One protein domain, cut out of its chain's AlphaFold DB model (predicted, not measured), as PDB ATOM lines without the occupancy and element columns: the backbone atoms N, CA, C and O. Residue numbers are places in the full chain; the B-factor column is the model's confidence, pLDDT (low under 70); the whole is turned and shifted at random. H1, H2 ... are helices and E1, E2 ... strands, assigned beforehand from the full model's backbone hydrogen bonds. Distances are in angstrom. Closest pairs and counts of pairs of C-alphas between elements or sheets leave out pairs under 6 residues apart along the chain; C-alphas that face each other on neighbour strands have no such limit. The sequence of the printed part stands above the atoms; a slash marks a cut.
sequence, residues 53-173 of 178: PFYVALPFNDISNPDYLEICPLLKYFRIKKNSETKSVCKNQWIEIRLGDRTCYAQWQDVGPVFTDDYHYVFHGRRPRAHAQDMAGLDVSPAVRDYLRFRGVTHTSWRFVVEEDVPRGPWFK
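Overview. This is residues 53 to 173 of the 178 residues of an uncharacterized protein of Verrucomicrobiae bacterium (UniProt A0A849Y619). A strongly twisted sheet of four strands, curled like part of a barrel, makes the core, and helix H5 packs on it. H3 only grazes the sheet; H1 and H2 make a small corner off the sheet, and H4 lies off it elsewhere, near H3. The 121 printed residues hold five named helices and four named strands, in the order E1 H1 H2 E2 E3 H3 H4 H5 E4; the sheet is mixed, in the order E1 E3 E2 E4. The class is mixed, helices and strands, with under half of the residues in named elements. The whole is compact, with a radius of gyration of the C-alphas of 14.0 A, and only just flat, spanning 38 by 36 by 20 A.

Arrangement. E1, residues 55 to 58, is an edge strand, parallel to E3, residues 102 to 111, at 64 degrees; N 56 and O 107 are 2.9 A apart, within hydrogen-bond range. Residues 56 to 57 of E1 also pair, antiparallel, with residues 139 to 140. H1, residues 68 to 71, and H2, residues 73 to 81, touch only at the corner, their closest C-alphas being those of Leu 69 and Leu 75, 5.4 A. E2, residues 94 to 99, forms a hairpin with E3, antiparallel at 133 degrees, with N 97 and O 104 2.8 A apart. E3 bends by 66 degrees at residue 108, and its pairing is staggered: residues 102 to 107 pair with E2, residues 107 to 111 with E1. H3, residues 119 to 124, only grazes the sheet, with its residues 119 to 123. H4, residues 129 to 133, is close to H3 but not clearly touching; the closest C-alphas, those of Tyr 121 and Arg 129, are 7.2 A apart. H5, residues 142 to 148, is on the sheet at a height of 7.9 A; its closest C-alphas to E3 are those of Leu 148 and Arg 102, 5.9 A. E4, residues 157 to 161, is the other edge strand, antiparallel to E2 at 156 degrees, with N 96 and O 159 2.8 A apart. In H2, H3 and H5 every O i to N i+4 pair is within hydrogen-bond range; in H4 0 of 1 is, beside 2 of 2 O i to N i+3 pairs, and H1 is too short for an O i to N i+4 pair.

Along the chain. E1 begins at C-alpha 55, (37.853, 0.172, -24.012). H2 is 12.4 A long, E2 16.7 A, E3 24.2 A and E4 13.0 A. E4 ends at C-alpha 161, (31.055, 7.813, -14.857).

Size, cuts and confidence. The farthest C-alphas, those of Glu 70 and Arg 151, are 38.3 A apart. The printed part has no cut. The link from H2 to E2 is long, 12 residues; residues 162 to 173 also hold no named element. The mean pLDDT of the printed part is 93.7, and residues 83 to 86 are under 70.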
ATOM      1  N   PRO A  53      34.463  -0.843 -29.055       98.38
ATOM      2  CA  PRO A  53      35.832  -0.557 -29.484       98.38
ATOM      3  C   PRO A  53      36.523   0.519 -28.636       98.38
ATOM      4  O   PRO A  53      37.741   0.672 -28.716       98.38
ATOM      5  N   PHE A  54      35.779   1.270 -27.823       98.75
ATOM      6  CA  PHE A  54      36.302   2.204 -26.832       98.75
ATOM      7  C   PHE A  54      36.411   1.486 -25.492       98.75
ATOM      8  O   PHE A  54      35.454   1.424 -24.719       98.75
ATOM      9  N   TYR A  55      37.589   0.928 -25.227       98.75
ATOM     10  CA  TYR A  55      37.853   0.172 -24.012       98.75
ATOM     11  C   TYR A  55      39.186   0.536 -23.373       98.75
ATOM     12  O   TYR A  55      40.087   1.071 -24.027       98.75
ATOM     13  N   VAL A  56      39.290   0.232 -22.082       98.75
ATOM     14  CA  VAL A  56      40.479   0.468 -21.264       98.75
ATOM     15  C   VAL A  56      40.854  -0.743 -20.415       98.75
ATOM     16  O   VAL A  56      40.016  -1.609 -20.141       98.75
ATOM     17  N   ALA A  57      42.105  -0.740 -19.960       98.00
ATOM     18  CA  ALA A  57      42.592  -1.535 -18.849       98.00
ATOM     19  C   ALA A  57      42.991  -0.617 -17.684       98.00
ATOM     20  O   ALA A  57      43.750   0.338 -17.878       98.00
ATOM     21  N   LEU A  58      42.456  -0.908 -16.496       98.06
ATOM     22  CA  LEU A  58      42.859  -0.295 -15.227       98.06
ATOM     23  C   LEU A  58      43.512  -1.355 -14.322       98.06
ATOM     24  O   LEU A  58      43.112  -2.523 -14.370       98.06
ATOM     25  N   PRO A  59      44.499  -0.984 -13.486       97.19
ATOM     26  CA  PRO A  59      45.362  -1.928 -12.774       97.19
ATOM     27  C   PRO A  59      44.710  -2.477 -11.496       97.19
ATOM     28  O   PRO A  59      45.293  -2.437 -10.417       97.19
ATOM     29  N   PHE A  60      43.483  -2.984 -11.603       97.88
ATOM     30  CA  PHE A  60      42.752  -3.599 -10.500       97.88
ATOM     31  C   PHE A  60      41.864  -4.752 -10.982       97.88
ATOM     32  O   PHE A  60      41.031  -4.578 -11.865       97.88
ATOM     33  N   ASN A  61      42.004  -5.927 -10.377       97.38
ATOM     34  CA  ASN A  61      41.171  -7.092 -10.650       97.38
ATOM     35  C   ASN A  61      40.359  -7.447  -9.406       97.38
ATOM     36  O   ASN A  61      40.909  -7.877  -8.394       97.38
ATOM     37  N   ASP A  62      39.043  -7.305  -9.495       95.88
ATOM     38  CA  ASP A  62      38.117  -7.599  -8.405       95.88
ATOM     39  C   ASP A  62      37.987  -9.096  -8.098       95.88
ATOM     40  O   ASP A  62      37.660  -9.462  -6.974       95.88
ATOM     41  N   ILE A  63      38.284  -9.971  -9.065       95.25
ATOM     42  CA  ILE A  63      38.245 -11.425  -8.863       95.25
ATOM     43  C   ILE A  63      39.445 -11.888  -8.031       95.25
ATOM     44  O   ILE A  63      39.291 -12.757  -7.177       95.25
ATOM     45  N   SER A  64      40.637 -11.330  -8.270       95.81
ATOM     46  CA  SER A  64      41.836 -11.684  -7.493       95.81
ATOM     47  C   SER A  64      41.986 -10.882  -6.203       95.81
ATOM     48  O   SER A  64      42.803 -11.250  -5.369       95.81
ATOM     49  N   ASN A  65      41.221  -9.800  -6.035       96.06
ATOM     50  CA  ASN A  65      41.248  -8.955  -4.843       96.06
ATOM     51  C   ASN A  65      39.826  -8.781  -4.259       96.06
ATOM     52  O   ASN A  65      39.328  -7.651  -4.176       96.06
ATOM     53  N   PRO A  66      39.144  -9.882  -3.877       94.31
ATOM     54  CA  PRO A  66      37.734  -9.856  -3.488       94.31
ATOM     55  C   PRO A  66      37.474  -9.079  -2.193       94.31
ATOM     56  O   PRO A  66      36.385  -8.533  -2.030       94.31
ATOM     57  N   ASP A  67      38.464  -8.956  -1.306       94.19
ATOM     58  CA  ASP A  67      38.324  -8.245  -0.028       94.19
ATOM     59  C   ASP A  67      37.920  -6.773  -0.225       94.19
ATOM     60  O   ASP A  67      37.159  -6.205   0.564       94.19
ATOM     61  N   TYR A  68      38.335  -6.157  -1.339       94.62
ATOM     62  CA  TYR A  68      37.967  -4.777  -1.662       94.62
ATOM     63  C   TYR A  68      36.488  -4.599  -2.017       94.62
ATOM     64  O   TYR A  68      35.980  -3.478  -1.915       94.62
ATOM     65  N   LEU A  69      35.776  -5.670  -2.388       90.81
ATOM     66  CA  LEU A  69      34.337  -5.619  -2.667       90.81
ATOM     67  C   LEU A  69      33.534  -5.183  -1.435       90.81
ATOM     68  O   LEU A  69      32.483  -4.559  -1.586       90.81
ATOM     69  N   GLU A  70      34.035  -5.460  -0.227       89.31
ATOM     70  CA  GLU A  70      33.364  -5.116   1.031       89.31
ATOM     71  C   GLU A  70      33.837  -3.806   1.665       89.31
ATOM     72  O   GLU A  70      33.174  -3.291   2.568       89.31
ATOM     73  N   ILE A  71      34.924  -3.206   1.182       92.31
ATOM     74  CA  ILE A  71      35.456  -1.958   1.758       92.31
ATOM     75  C   ILE A  71      35.431  -0.775   0.790       92.31
ATOM     76  O   ILE A  71      35.477   0.366   1.234       92.31
ATOM     77  N   CYS A  72      35.296  -1.009  -0.518       95.00
ATOM     78  CA  CYS A  72      35.221   0.055  -1.514       95.00
ATOM     79  C   CYS A  72      33.758   0.414  -1.840       95.00
ATOM     80  O   CYS A  72      33.066  -0.392  -2.470       95.00
ATOM     81  N   PRO A  73      33.273   1.626  -1.497       93.94
ATOM     82  CA  PRO A  73      31.895   2.032  -1.782       93.94
ATOM     83  C   PRO A  73      31.532   1.957  -3.269       93.94
ATOM     84  O   PRO A  73      30.421   1.561  -3.614       93.94
ATOM     85  N   LEU A  74      32.479   2.277  -4.155       94.06
ATOM     86  CA  LEU A  74      32.243   2.229  -5.594       94.06
ATOM     87  C   LEU A  74      32.112   0.790  -6.116       94.06
ATOM     88  O   LEU A  74      31.226   0.517  -6.920       94.06
ATOM     89  N   LEU A  75      32.915  -0.154  -5.609       94.12
ATOM     90  CA  LEU A  75      32.761  -1.574  -5.953       94.12
ATOM     91  C   LEU A  75      31.441  -2.143  -5.420       94.12
ATOM     92  O   LEU A  75      30.778  -2.901  -6.129       94.12
ATOM     93  N   LYS A  76      31.012  -1.738  -4.216       92.31
ATOM     94  CA  LYS A  76      29.678  -2.080  -3.694       92.31
ATOM     95  C   LYS A  76      28.573  -1.559  -4.603       92.31
ATOM     96  O   LYS A  76      27.656  -2.307  -4.929       92.31
ATOM     97  N   TYR A  77      28.677  -0.304  -5.039       91.50
ATOM     98  CA  TYR A  77      27.729   0.291  -5.977       91.50
ATOM     99  C   TYR A  77      27.683  -0.482  -7.302       91.50
ATOM    100  O   TYR A  77      26.601  -0.865  -7.748       91.50
ATOM    101  N   PHE A  78      28.844  -0.798  -7.886       91.56
ATOM    102  CA  PHE A  78      28.928  -1.618  -9.096       91.56
ATOM    103  C   PHE A  78      28.289  -2.992  -8.903       91.56
ATOM    104  O   PHE A  78      27.548  -3.442  -9.772       91.56
ATOM    105  N   ARG A  79      28.514  -3.635  -7.750       89.19
ATOM    106  CA  ARG A  79      27.909  -4.927  -7.406       89.19
ATOM    107  C   ARG A  79      26.388  -4.855  -7.320       89.19
ATOM    108  O   ARG A  79      25.728  -5.741  -7.843       89.19
ATOM    109  N   ILE A  80      25.832  -3.819  -6.692       86.75
ATOM    110  CA  ILE A  80      24.374  -3.642  -6.553       86.75
ATOM    111  C   ILE A  80      23.718  -3.386  -7.914       86.75
ATOM    112  O   ILE A  80      22.647  -3.911  -8.196       86.75
ATOM    113  N   LYS A  81      24.362  -2.592  -8.776       81.12
ATOM    114  CA  LYS A  81      23.876  -2.289 -10.133       81.12
ATOM    115  C   LYS A  81      24.037  -3.447 -11.116       81.12
ATOM    116  O   LYS A  81      23.537  -3.378 -12.241       81.12
ATOM    117  N   LYS A  82      24.770  -4.490 -10.735       78.38
ATOM    118  CA  LYS A  82      25.111  -5.588 -11.623       78.38
ATOM    119  C   LYS A  82      23.907  -6.500 -11.846       78.38
ATOM    120  O   LYS A  82      23.620  -7.374 -11.041       78.38
ATOM    121  N   ASN A  83      23.308  -6.382 -13.024       62.91
ATOM    122  CA  ASN A  83      22.319  -7.336 -13.533       62.91
ATOM    123  C   ASN A  83      22.976  -8.438 -14.395       62.91
ATOM    124  O   ASN A  83      22.361  -8.921 -15.338       62.91
ATOM    125  N   SER A  84      24.259  -8.757 -14.150       64.12
ATOM    126  CA  SER A  84      25.144  -9.431 -15.114       64.12
ATOM    127  C   SER A  84      25.583 -10.840 -14.760       64.12
ATOM    128  O   SER A  84      26.011 -11.084 -13.636       64.12
ATOM    129  N   GLU A  85      25.626 -11.706 -15.780       60.75
ATOM    130  CA  GLU A  85      26.262 -13.033 -15.750       60.75
ATOM    131  C   GLU A  85      27.798 -12.978 -15.681       60.75
ATOM    132  O   GLU A  85      28.460 -13.979 -15.396       60.75
ATOM    133  N   THR A  86      28.409 -11.818 -15.948       67.12
ATOM    134  CA  THR A  86      29.865 -11.670 -15.836       67.12
ATOM    135  C   THR A  86      30.299 -11.904 -14.389       67.12
ATOM    136  O   THR A  86      29.599 -11.529 -13.458       67.12
ATOM    137  N   LYS A  87      31.464 -12.515 -14.143       83.94
ATOM    138  CA  LYS A  87      31.944 -12.713 -12.758       83.94
ATOM    139  C   LYS A  87      32.418 -11.412 -12.104       83.94
ATOM    140  O   LYS A  87      32.171 -11.215 -10.921       83.94
ATOM    141  N   SER A  88      32.989 -10.493 -12.880       93.25
ATOM    142  CA  SER A  88      33.522  -9.217 -12.388       93.25
ATOM    143  C   SER A  88      32.445  -8.141 -12.203       93.25
ATOM    144  O   SER A  88      31.482  -8.099 -12.962       93.25
ATOM    145  N   VAL A  89      32.565  -7.288 -11.185       94.00
ATOM    146  CA  VAL A  89      31.766  -6.056 -11.016       94.00
ATOM    147  C   VAL A  89      32.405  -4.853 -11.724       94.00
ATOM    148  O   VAL A  89      31.721  -3.872 -12.010       94.00
ATOM    149  N   CYS A  90      33.703  -4.938 -12.029       95.62
ATOM    150  CA  CYS A  90      34.475  -3.908 -12.726       95.62
ATOM    151  C   CYS A  90      34.262  -3.929 -14.244       95.62
ATOM    152  O   CYS A  90      34.281  -2.876 -14.885       95.62
ATOM    153  N   LYS A  91      34.052  -5.115 -14.830       95.38
ATOM    154  CA  LYS A  91      33.822  -5.246 -16.273       95.38
ATOM    155  C   LYS A  91      32.625  -4.393 -16.711       95.38
ATOM    156  O   LYS A  91      31.590  -4.379 -16.052       95.38
ATOM    157  N   ASN A  92      32.764  -3.737 -17.861       94.69
ATOM    158  CA  ASN A  92      31.766  -2.876 -18.506       94.69
ATOM    159  C   ASN A  92      31.491  -1.532 -17.809       94.69
ATOM    160  O   ASN A  92      30.734  -0.741 -18.376       94.69
ATOM    161  N   GLN A  93      32.117  -1.230 -16.664       96.06
ATOM    162  CA  GLN A  93      32.019   0.099 -16.049       96.06
ATOM    163  C   GLN A  93      32.636   1.162 -16.958       96.06
ATOM    164  O   GLN A  93      33.599   0.892 -17.679       96.06
ATOM    165  N   TRP A  94      32.087   2.372 -16.930       97.75
ATOM    166  CA  TRP A  94      32.517   3.457 -17.804       97.75
ATOM    167  C   TRP A  94      33.502   4.395 -17.115       97.75
ATOM    168  O   TRP A  94      33.372   4.721 -15.931       97.75
ATOM    169  N   ILE A  95      34.466   4.878 -17.897       98.69
ATOM    170  CA  ILE A  95      35.322   5.995 -17.512       98.69
ATOM    171  C   ILE A  95      35.254   7.120 -18.539       98.69
ATOM    172  O   ILE A  95      35.114   6.891 -19.741       98.69
ATOM    173  N   GLU A  96      35.390   8.342 -18.045       98.81
ATOM    174  CA  GLU A  96      35.688   9.541 -18.817       98.81
ATOM    175  C   GLU A  96      37.202   9.757 -18.813       98.81
ATOM    176  O   GLU A  96      37.821   9.695 -17.755       98.81
ATOM    177  N   ILE A  97      37.794  10.047 -19.969       98.75
ATOM    178  CA  ILE A  97      39.220  10.325 -20.156       98.75
ATOM    179  C   ILE A  97      39.345  11.692 -20.821       98.75
ATOM    180  O   ILE A  97      38.810  11.901 -21.911       98.75
ATOM    181  N   ARG A  98      40.081  12.612 -20.201       98.62
ATOM    182  CA  ARG A  98      40.352  13.948 -20.740       98.62
ATOM    183  C   ARG A  98      41.823  14.098 -21.101       98.62
ATOM    184  O   ARG A  98      42.705  13.765 -20.304       98.62
ATOM    185  N   LEU A  99      42.066  14.637 -22.290       98.12
ATOM    186  CA  LEU A  99      43.374  15.061 -22.775       98.12
ATOM    187  C   LEU A  99      43.224  16.422 -23.459       98.12
ATOM    188  O   LEU A  99      42.669  16.505 -24.554       98.12
ATOM    189  N   GLY A 100      43.716  17.480 -22.812       96.25
ATOM    190  CA  GLY A 100      43.531  18.849 -23.294       96.25
ATOM    191  C   GLY A 100      42.047  19.209 -23.399       96.25
ATOM    192  O   GLY A 100      41.309  19.106 -22.423       96.25
ATOM    193  N   ASP A 101      41.618  19.595 -24.597       96.44
ATOM    194  CA  ASP A 101      40.241  19.951 -24.956       96.44
ATOM    195  C   ASP A 101      39.371  18.743 -25.358       96.44
ATOM    196  O   ASP A 101      38.189  18.897 -25.672       96.44
ATOM    197  N   ARG A 102      39.935  17.527 -25.369       97.88
ATOM    198  CA  ARG A 102      39.249  16.309 -25.822       97.88
ATOM    199  C   ARG A 102      38.819  15.444 -24.650       97.88
ATOM    200  O   ARG A 102      39.636  15.083 -23.805       97.88
ATOM    201  N   THR A 103      37.562  15.013 -24.689       98.56
ATOM    202  CA  THR A 103      36.979  14.078 -23.722       98.56
ATOM    203  C   THR A 103      36.483  12.826 -24.437       98.56
ATOM    204  O   THR A 103      35.671  12.911 -25.354       98.56
ATOM    205  N   CYS A 104      36.973  11.663 -24.021       98.69
ATOM    206  CA  CYS A 104      36.603  10.356 -24.549       98.69
ATOM    207  C   CYS A 104      35.978   9.501 -23.447       98.69
ATOM    208  O   CYS A 104      36.376   9.609 -22.291       98.69
ATOM    209  N   TYR A 105      35.044   8.627 -23.807       98.81
ATOM    210  CA  TYR A 105      34.430   7.686 -22.878       98.81
ATOM    211  C   TYR A 105      34.685   6.259 -23.339       98.81
ATOM    212  O   TYR A 105      34.642   5.975 -24.538       98.81
ATOM    213  N   ALA A 106      34.980   5.372 -22.394       98.81
ATOM    214  CA  ALA A 106      35.379   4.002 -22.683       98.81
ATOM    215  C   ALA A 106      34.934   3.042 -21.578       98.81
ATOM    216  O   ALA A 106      34.839   3.427 -20.412       98.81
ATOM    217  N   GLN A 107      34.696   1.783 -21.948       98.12
ATOM    218  CA  GLN A 107      34.355   0.726 -21.001       98.12
ATOM    219  C   GLN A 107      35.605   0.013 -20.479       98.12
ATOM    220  O   GLN A 107      36.528  -0.312 -21.225       98.12
ATOM    221  N   TRP A 108      35.611  -0.311 -19.196       98.06
ATOM    222  CA  TRP A 108      36.644  -1.124 -18.576       98.06
ATOM    223  C   TRP A 108      36.482  -2.589 -19.001       98.06
ATOM    224  O   TRP A 108      35.476  -3.225 -18.683       98.06
ATOM    225  N   GLN A 109      37.438  -3.116 -19.775       97.50
ATOM    226  CA  GLN A 109      37.343  -4.460 -20.372       97.50
ATOM    227  C   GLN A 109      38.482  -5.408 -19.982       97.50
ATOM    228  O   GLN A 109      38.352  -6.615 -20.200       97.50
ATOM    229  N   ASP A 110      39.567  -4.889 -19.407       97.06
ATOM    230  CA  ASP A 110      40.713  -5.699 -18.996       97.06
ATOM    231  C   ASP A 110      41.441  -5.116 -17.774       97.06
ATOM    232  O   ASP A 110      41.120  -4.024 -17.304       97.06
ATOM    233  N   VAL A 111      42.428  -5.839 -17.252       96.81
ATOM    234  CA  VAL A 111      43.221  -5.438 -16.089       96.81
ATOM    235  C   VAL A 111      44.658  -5.153 -16.495       96.81
ATOM    236  O   VAL A 111      45.291  -5.927 -17.206       96.81
ATOM    237  N   GLY A 112      45.186  -4.049 -15.981       93.31
ATOM    238  CA  GLY A 112      46.552  -3.603 -16.207       93.31
ATOM    239  C   GLY A 112      46.598  -2.093 -16.426       93.31
ATOM    240  O   GLY A 112      45.596  -1.414 -16.227       93.31
ATOM    241  N   PRO A 113      47.732  -1.538 -16.859       89.62
ATOM    242  CA  PRO A 113      48.994  -2.221 -17.144       89.62
ATOM    243  C   PRO A 113      49.779  -2.573 -15.865       89.62
ATOM    244  O   PRO A 113      49.612  -1.939 -14.827       89.62
ATOM    245  N   VAL A 114      50.690  -3.550 -15.976       85.62
ATOM    246  CA  VAL A 114      51.679  -3.989 -14.958       85.62
ATOM    247  C   VAL A 114      51.085  -4.676 -13.735       85.62
ATOM    248  O   VAL A 114      51.448  -5.807 -13.421       85.62
ATOM    249  N   PHE A 115      50.191  -3.988 -13.039       92.44
ATOM    250  CA  PHE A 115      49.644  -4.396 -11.759       92.44
ATOM    251  C   PHE A 115      48.174  -4.777 -11.879       92.44
ATOM    252  O   PHE A 115      47.478  -4.392 -12.821       92.44
ATOM    253  N   THR A 116      47.698  -5.530 -10.894       95.19
ATOM    254  CA  THR A 116      46.310  -5.998 -10.814       95.19
ATOM    255  C   THR A 116      45.661  -5.658  -9.470       95.19
ATOM    256  O   THR A 116      44.532  -6.066  -9.208       95.19
ATOM    257  N   ASP A 117      46.360  -4.911  -8.620       96.25
ATOM    258  CA  ASP A 117      46.060  -4.632  -7.214       96.25
ATOM    259  C   ASP A 117      46.293  -3.152  -6.844       96.25
ATOM    260  O   ASP A 117      46.319  -2.807  -5.666       96.25
ATOM    261  N   ASP A 118      46.450  -2.246  -7.819       96.75
ATOM    262  CA  ASP A 118      46.691  -0.813  -7.577       96.75
ATOM    263  C   ASP A 118      45.386  -0.070  -7.225       96.75
ATOM    264  O   ASP A 118      44.911   0.848  -7.899       96.75
ATOM    265  N   TYR A 119      44.777  -0.519  -6.130       96.31
ATOM    266  CA  TYR A 119      43.520  -0.026  -5.583       96.31
ATOM    267  C   TYR A 119      43.561   1.478  -5.277       96.31
ATOM    268  O   TYR A 119      42.593   2.201  -5.523       96.31
ATOM    269  N   HIS A 120      44.689   1.971  -4.762       95.88
ATOM    270  CA  HIS A 120      44.832   3.376  -4.388       95.88
ATOM    271  C   HIS A 120      44.830   4.314  -5.599       95.88
ATOM    272  O   HIS A 120      44.259   5.405  -5.524       95.88
ATOM    273  N   TYR A 121      45.429   3.902  -6.716       96.62
ATOM    274  CA  TYR A 121      45.314   4.641  -7.967       96.62
ATOM    275  C   TYR A 121      43.882   4.618  -8.503       96.62
ATOM    276  O   TYR A 121      43.326   5.671  -8.812       96.62
ATOM    277  N   VAL A 122      43.267   3.433  -8.576       97.56
ATOM    278  CA  VAL A 122      41.964   3.268  -9.236       97.56
ATOM    279  C   VAL A 122      40.827   3.927  -8.449       97.56
ATOM    280  O   VAL A 122      39.954   4.538  -9.057       97.56
ATOM    281  N   PHE A 123      40.828   3.847  -7.114       96.94
ATOM    282  CA  PHE A 123      39.677   4.257  -6.294       96.94
ATOM    283  C   PHE A 123      39.946   5.406  -5.313       96.94
ATOM    284  O   PHE A 123      38.990   5.936  -4.752       96.94
ATOM    285  N   HIS A 124      41.204   5.813  -5.102       94.38
ATOM    286  CA  HIS A 124      41.569   6.847  -4.111       94.38
ATOM    287  C   HIS A 124      42.304   8.052  -4.707       94.38
ATOM    288  O   HIS A 124      42.879   8.855  -3.973       94.38
ATOM    289  N   GLY A 125      42.315   8.188  -6.037       92.25
ATOM    290  CA  GLY A 125      42.889   9.353  -6.720       92.25
ATOM    291  C   GLY A 125      44.399   9.525  -6.525       92.25
ATOM    292  O   GLY A 125      44.928  10.614  -6.757       92.25
ATOM    293  N   ARG A 126      45.117   8.479  -6.086       95.06
ATOM    294  CA  ARG A 126      46.586   8.496  -6.049       95.06
ATOM    295  C   ARG A 126      47.142   8.459  -7.473       95.06
ATOM    296  O   ARG A 126      46.425   8.181  -8.425       95.06
ATOM    297  N   ARG A 127      48.432   8.758  -7.634       93.81
ATOM    298  CA  ARG A 127      49.156   8.493  -8.889       93.81
ATOM    299  C   ARG A 127      49.379   6.981  -9.042       93.81
ATOM    300  O   ARG A 127      49.465   6.306  -8.018       93.81
ATOM    301  N   PRO A 128      49.470   6.454 -10.277       94.00
ATOM    302  CA  PRO A 128      49.650   5.023 -10.475       94.00
ATOM    303  C   PRO A 128      50.990   4.580  -9.899       94.00
ATOM    304  O   PRO A 128      52.001   5.245 -10.125       94.00
ATOM    305  N   ARG A 129      51.022   3.438  -9.206       93.44
ATOM    306  CA  ARG A 129      52.256   2.849  -8.657       93.44
ATOM    307  C   ARG A 129      53.298   2.619  -9.754       93.44
ATOM    308  O   ARG A 129      54.494   2.764  -9.521       93.44
ATOM    309  N   ALA A 130      52.830   2.329 -10.968       88.44
ATOM    310  CA  ALA A 130      53.644   2.154 -12.169       88.44
ATOM    311  C   ALA A 130      54.429   3.418 -12.575       88.44
ATOM    312  O   ALA A 130      55.456   3.302 -13.240       88.44
ATOM    313  N   HIS A 131      54.008   4.610 -12.128       84.75
ATOM    314  CA  HIS A 131      54.696   5.867 -12.427       84.75
ATOM    315  C   HIS A 131      56.138   5.889 -11.906       84.75
ATOM    316  O   HIS A 131      57.009   6.432 -12.571       84.75
ATOM    317  N   ALA A 132      56.412   5.243 -10.766       81.00
ATOM    318  CA  ALA A 132      57.766   5.132 -10.216       81.00
ATOM    319  C   ALA A 132      58.722   4.296 -11.094       81.00
ATOM    320  O   ALA A 132      59.918   4.251 -10.822       81.00
ATOM    321  N   GLN A 133      58.195   3.612 -12.113       83.94
ATOM    322  CA  GLN A 133      58.940   2.788 -13.065       83.94
ATOM    323  C   GLN A 133      58.791   3.315 -14.505       83.94
ATOM    324  O   GLN A 133      58.965   2.552 -15.451       83.94
ATOM    325  N   ASP A 134      58.391   4.582 -14.678       84.06
ATOM    326  CA  ASP A 134      58.105   5.209 -15.980       84.06
ATOM    327  C   ASP A 134      57.090   4.434 -16.842       84.06
ATOM    328  O   ASP A 134      57.071   4.511 -18.074       84.06
ATOM    329  N   MET A 135      56.198   3.685 -16.188       87.94
ATOM    330  CA  MET A 135      55.158   2.901 -16.839       87.94
ATOM    331  C   MET A 135      53.791   3.578 -16.724       87.94
ATOM    332  O   MET A 135      53.492   4.315 -15.781       87.94
ATOM    333  N   ALA A 136      52.934   3.321 -17.715       91.56
ATOM    334  CA  ALA A 136      51.572   3.837 -17.733       91.56
ATOM    335  C   ALA A 136      50.753   3.271 -16.559       91.56
ATOM    336  O   ALA A 136      51.019   2.173 -16.090       91.56
ATOM    337  N   GLY A 137      49.738   4.010 -16.108       94.50
ATOM    338  CA  GLY A 137      48.728   3.514 -15.161       94.50
ATOM    339  C   GLY A 137      47.376   3.201 -15.801       94.50
ATOM    340  O   GLY A 137      46.482   2.701 -15.138       94.50
ATOM    341  N   LEU A 138      47.196   3.538 -17.075       96.75
ATOM    342  CA  LEU A 138      45.961   3.346 -17.828       96.75
ATOM    343  C   LEU A 138      46.342   2.941 -19.244       96.75
ATOM    344  O   LEU A 138      47.056   3.680 -19.928       96.75
ATOM    345  N   ASP A 139      45.840   1.795 -19.686       96.38
ATOM    346  CA  ASP A 139      45.971   1.365 -21.068       96.38
ATOM    347  C   ASP A 139      44.649   1.565 -21.805       96.38
ATOM    348  O   ASP A 139      43.574   1.282 -21.285       96.38
ATOM    349  N   VAL A 140      44.720   2.095 -23.024       98.12
ATOM    350  CA  VAL A 140      43.533   2.443 -23.818       98.12
ATOM    351  C   VAL A 140      43.565   1.776 -25.186       98.12
ATOM    352  O   VAL A 140      44.648   1.520 -25.724       98.12
ATOM    353  N   SER A 141      42.380   1.535 -25.746       98.44
ATOM    354  CA  SER A 141      42.203   0.955 -27.077       98.44
ATOM    355  C   SER A 141      42.672   1.883 -28.207       98.44
ATOM    356  O   SER A 141      42.816   3.100 -28.014       98.44
ATOM    357  N   PRO A 142      42.837   1.362 -29.439       98.38
ATOM    358  CA  PRO A 142      43.117   2.194 -30.603       98.38
ATOM    359  C   PRO A 142      42.036   3.249 -30.867       98.38
ATOM    360  O   PRO A 142      42.364   4.359 -31.273       98.38
ATOM    361  N   ALA A 143      40.759   2.946 -30.598       98.69
ATOM    362  CA  ALA A 143      39.667   3.903 -30.790       98.69
ATOM    363  C   ALA A 143      39.794   5.118 -29.858       98.69
ATOM    364  O   ALA A 143      39.625   6.255 -30.302       98.69
ATOM    365  N   VAL A 144      40.147   4.885 -28.588       98.69
ATOM    366  CA  VAL A 144      40.401   5.954 -27.611       98.69
ATOM    367  C   VAL A 144      41.613   6.782 -28.030       98.69
ATOM    368  O   VAL A 144      41.537   8.012 -28.039       98.69
ATOM    369  N   ARG A 145      42.712   6.128 -28.438       98.00
ATOM    370  CA  ARG A 145      43.896   6.815 -28.981       98.00
ATOM    371  C   ARG A 145      43.525   7.721 -30.152       98.00
ATOM    372  O   ARG A 145      43.900   8.891 -30.151       98.00
ATOM    373  N   ASP A 146      42.804   7.197 -31.137       97.94
ATOM    374  CA  ASP A 146      42.457   7.935 -32.355       97.94
ATOM    375  C   ASP A 146      41.534   9.117 -32.064       97.94
ATOM    376  O   ASP A 146      41.682  10.184 -32.659       97.94
ATOM    377  N   TYR A 147      40.610   8.953 -31.116       98.44
ATOM    378  CA  TYR A 147      39.718  10.023 -30.691       98.44
ATOM    379  C   TYR A 147      40.471  11.145 -29.958       98.44
ATOM    380  O   TYR A 147      40.288  12.327 -30.267       98.44
ATOM    381  N   LEU A 148      41.337  10.781 -29.006       98.31
ATOM    382  CA  LEU A 148      42.127  11.725 -28.208       98.31
ATOM    383  C   LEU A 148      43.352  12.284 -28.957       98.31
ATOM    384  O   LEU A 148      43.915  13.285 -28.530       98.31
ATOM    385  N   ARG A 149      43.736  11.685 -30.092       96.75
ATOM    386  CA  ARG A 149      44.807  12.133 -31.000       96.75
ATOM    387  C   ARG A 149      46.194  12.252 -30.361       96.75
ATOM    388  O   ARG A 149      46.942  13.176 -30.670       96.75
ATOM    389  N   PHE A 150      46.570  11.295 -29.520       95.44
ATOM    390  CA  PHE A 150      47.922  11.239 -28.957       95.44
ATOM    391  C   PHE A 150      48.780  10.137 -29.586       95.44
ATOM    392  O   PHE A 150      48.286   9.220 -30.246       95.44
ATOM    393  N   ARG A 151      50.095  10.232 -29.367       91.44
ATOM    394  CA  ARG A 151      51.092   9.229 -29.759       91.44
ATOM    395  C   ARG A 151      51.897   8.814 -28.531       91.44
ATOM    396  O   ARG A 151      52.174   9.647 -27.680       91.44
ATOM    397  N   GLY A 152      52.291   7.542 -28.469       89.81
ATOM    398  CA  GLY A 152      53.097   7.019 -27.366       89.81
ATOM    399  C   GLY A 152      52.378   7.076 -26.015       89.81
ATOM    400  O   GLY A 152      51.173   6.835 -25.934       89.81
ATOM    401  N   VAL A 153      53.143   7.362 -24.964       90.50
ATOM    402  CA  VAL A 153      52.645   7.582 -23.601       90.50
ATOM    403  C   VAL A 153      52.404   9.077 -23.404       90.50
ATOM    404  O   VAL A 153      53.192   9.899 -23.863       90.50
ATOM    405  N   THR A 154      51.307   9.431 -22.739       93.44
ATOM    406  CA  THR A 154      50.965  10.820 -22.414       93.44
ATOM    407  C   THR A 154      50.263  10.897 -21.060       93.44
ATOM    408  O   THR A 154      49.831   9.876 -20.522       93.44
ATOM    409  N   HIS A 155      50.128  12.104 -20.514       94.19
ATOM    410  CA  HIS A 155      49.373  12.360 -19.293       94.19
ATOM    411  C   HIS A 155      47.922  12.716 -19.613       94.19
ATOM    412  O   HIS A 155      47.642  13.616 -20.402       94.19
ATOM    413  N   THR A 156      46.996  12.022 -18.960       96.06
ATOM    414  CA  THR A 156      45.556  12.275 -19.029       96.06
ATOM    415  C   THR A 156      44.989  12.388 -17.618       96.06
ATOM    416  O   THR A 156      45.612  11.967 -16.640       96.06
ATOM    417  N   SER A 157      43.791  12.950 -17.504       97.25
ATOM    418  CA  SER A 157      42.951  12.771 -16.318       97.25
ATOM    419  C   SER A 157      41.799  11.848 -16.672       97.25
ATOM    420  O   SER A 157      41.266  11.948 -17.777       97.25
ATOM    421  N   TRP A 158      41.371  11.000 -15.748       98.38
ATOM    422  CA  TRP A 158      40.197  10.166 -15.950       98.38
ATOM    423  C   TRP A 158      39.383  10.049 -14.663       98.38
ATOM    424  O   TRP A 158      39.886  10.328 -13.575       98.38
ATOM    425  N   ARG A 159      38.115   9.668 -14.799       98.19
ATOM    426  CA  ARG A 159      37.213   9.390 -13.674       98.19
ATOM    427  C   ARG A 159      36.176   8.351 -14.069       98.19
ATOM    428  O   ARG A 159      35.847   8.234 -15.248       98.19
ATOM    429  N   PHE A 160      35.617   7.655 -13.087       98.19
ATOM    430  CA  PHE A 160      34.416   6.855 -13.309       98.19
ATOM    431  C   PHE A 160      33.217   7.742 -13.657       98.19
ATOM    432  O   PHE A 160      33.102   8.882 -13.194       98.19
ATOM    433  N   VAL A 161      32.325   7.198 -14.474       97.12
ATOM    434  CA  VAL A 161      31.055   7.813 -14.857       97.12
ATOM    435  C   VAL A 161      30.006   6.709 -14.964       97.12
ATOM    436  O   VAL A 161      30.317   5.598 -15.389       97.12
ATOM    437  N   VAL A 162      28.784   6.982 -14.517       93.94
ATOM    438  CA  VAL A 162      27.673   6.040 -14.693       93.94
ATOM    439  C   VAL A 162      27.206   6.090 -16.140       93.94
ATOM    440  O   VAL A 162      27.342   7.123 -16.791       93.94
ATOM    441  N   GLU A 163      26.697   4.984 -16.674       93.25
ATOM    442  CA  GLU A 163      26.367   4.907 -18.100       93.25
ATOM    443  C   GLU A 163      25.362   5.988 -18.527       93.25
ATOM    444  O   GLU A 163      25.492   6.555 -19.611       93.25
ATOM    445  N   GLU A 164      24.404   6.302 -17.658       94.12
ATOM    446  CA  GLU A 164      23.361   7.300 -17.888       94.12
ATOM    447  C   GLU A 164      23.927   8.715 -18.104       94.12
ATOM    448  O   GLU A 164      23.326   9.512 -18.824       94.12
ATOM    449  N   ASP A 165      25.105   8.997 -17.541       96.75
ATOM    450  CA  ASP A 165      25.804  10.281 -17.647       96.75
ATOM    451  C   ASP A 165      26.807  10.320 -18.809       96.75
ATOM    452  O   ASP A 165      27.430  11.354 -19.072       96.75
ATOM    453  N   VAL A 166      27.012   9.205 -19.516       97.69
ATOM    454  CA  VAL A 166      27.898   9.191 -20.677       97.69
ATOM    455  C   VAL A 166      27.161   9.881 -21.841       97.69
ATOM    456  O   VAL A 166      26.080   9.447 -22.249       97.69
ATOM    457  N   PRO A 167      27.719  10.949 -22.440       97.44
ATOM    458  CA  PRO A 167      27.081  11.638 -23.555       97.44
ATOM    459  C   PRO A 167      27.131  10.786 -24.824       97.44
ATOM    460  O   PRO A 167      28.044   9.981 -25.023       97.44
ATOM    461  N   ARG A 168      26.179  10.994 -25.743       96.44
ATOM    462  CA  ARG A 168      26.193  10.322 -27.051       96.44
ATOM    463  C   ARG A 168      27.476  10.660 -27.815       96.44
ATOM    464  O   ARG A 168      27.849  11.821 -27.955       96.44
ATOM    465  N   GLY A 169      28.112   9.635 -28.371       97.12
ATOM    466  CA  GLY A 169      29.344   9.764 -29.139       97.12
ATOM    467  C   GLY A 169      29.696   8.468 -29.870       97.12
ATOM    468  O   GLY A 169      28.916   7.512 -29.854       97.12
ATOM    469  N   PRO A 170      30.864   8.397 -30.530       98.12
ATOM    470  CA  PRO A 170      31.271   7.199 -31.262       98.12
ATOM    471  C   PRO A 170      31.387   5.951 -30.370       98.12
ATOM    472  O   PRO A 170      31.117   4.854 -30.856       98.12
ATOM    473  N   TRP A 171      31.693   6.117 -29.079       98.19
ATOM    474  CA  TRP A 171      31.723   5.057 -28.058       98.19
ATOM    475  C   TRP A 171      30.366   4.416 -27.756       98.19
ATOM    476  O   TRP A 171      30.326   3.340 -27.175       98.19
ATOM    477  N   PHE A 172      29.259   5.034 -28.175       95.94
ATOM    478  CA  PHE A 172      27.915   4.489 -27.980       95.94
ATOM    479  C   PHE A 172      27.363   3.712 -29.171       95.94
ATOM    480  O   PHE A 172      26.283   3.139 -29.066       95.94
ATOM    481  N   LYS A 173      28.074   3.669 -30.304       96.19
ATOM    482  CA  LYS A 173      27.596   2.907 -31.470       96.19
ATOM    483  C   LYS A 173      27.504   1.409 -31.182       96.19
ATOM    484  O   LYS A 173      26.649   0.738 -31.744       96.19
TER     485      LYS A 173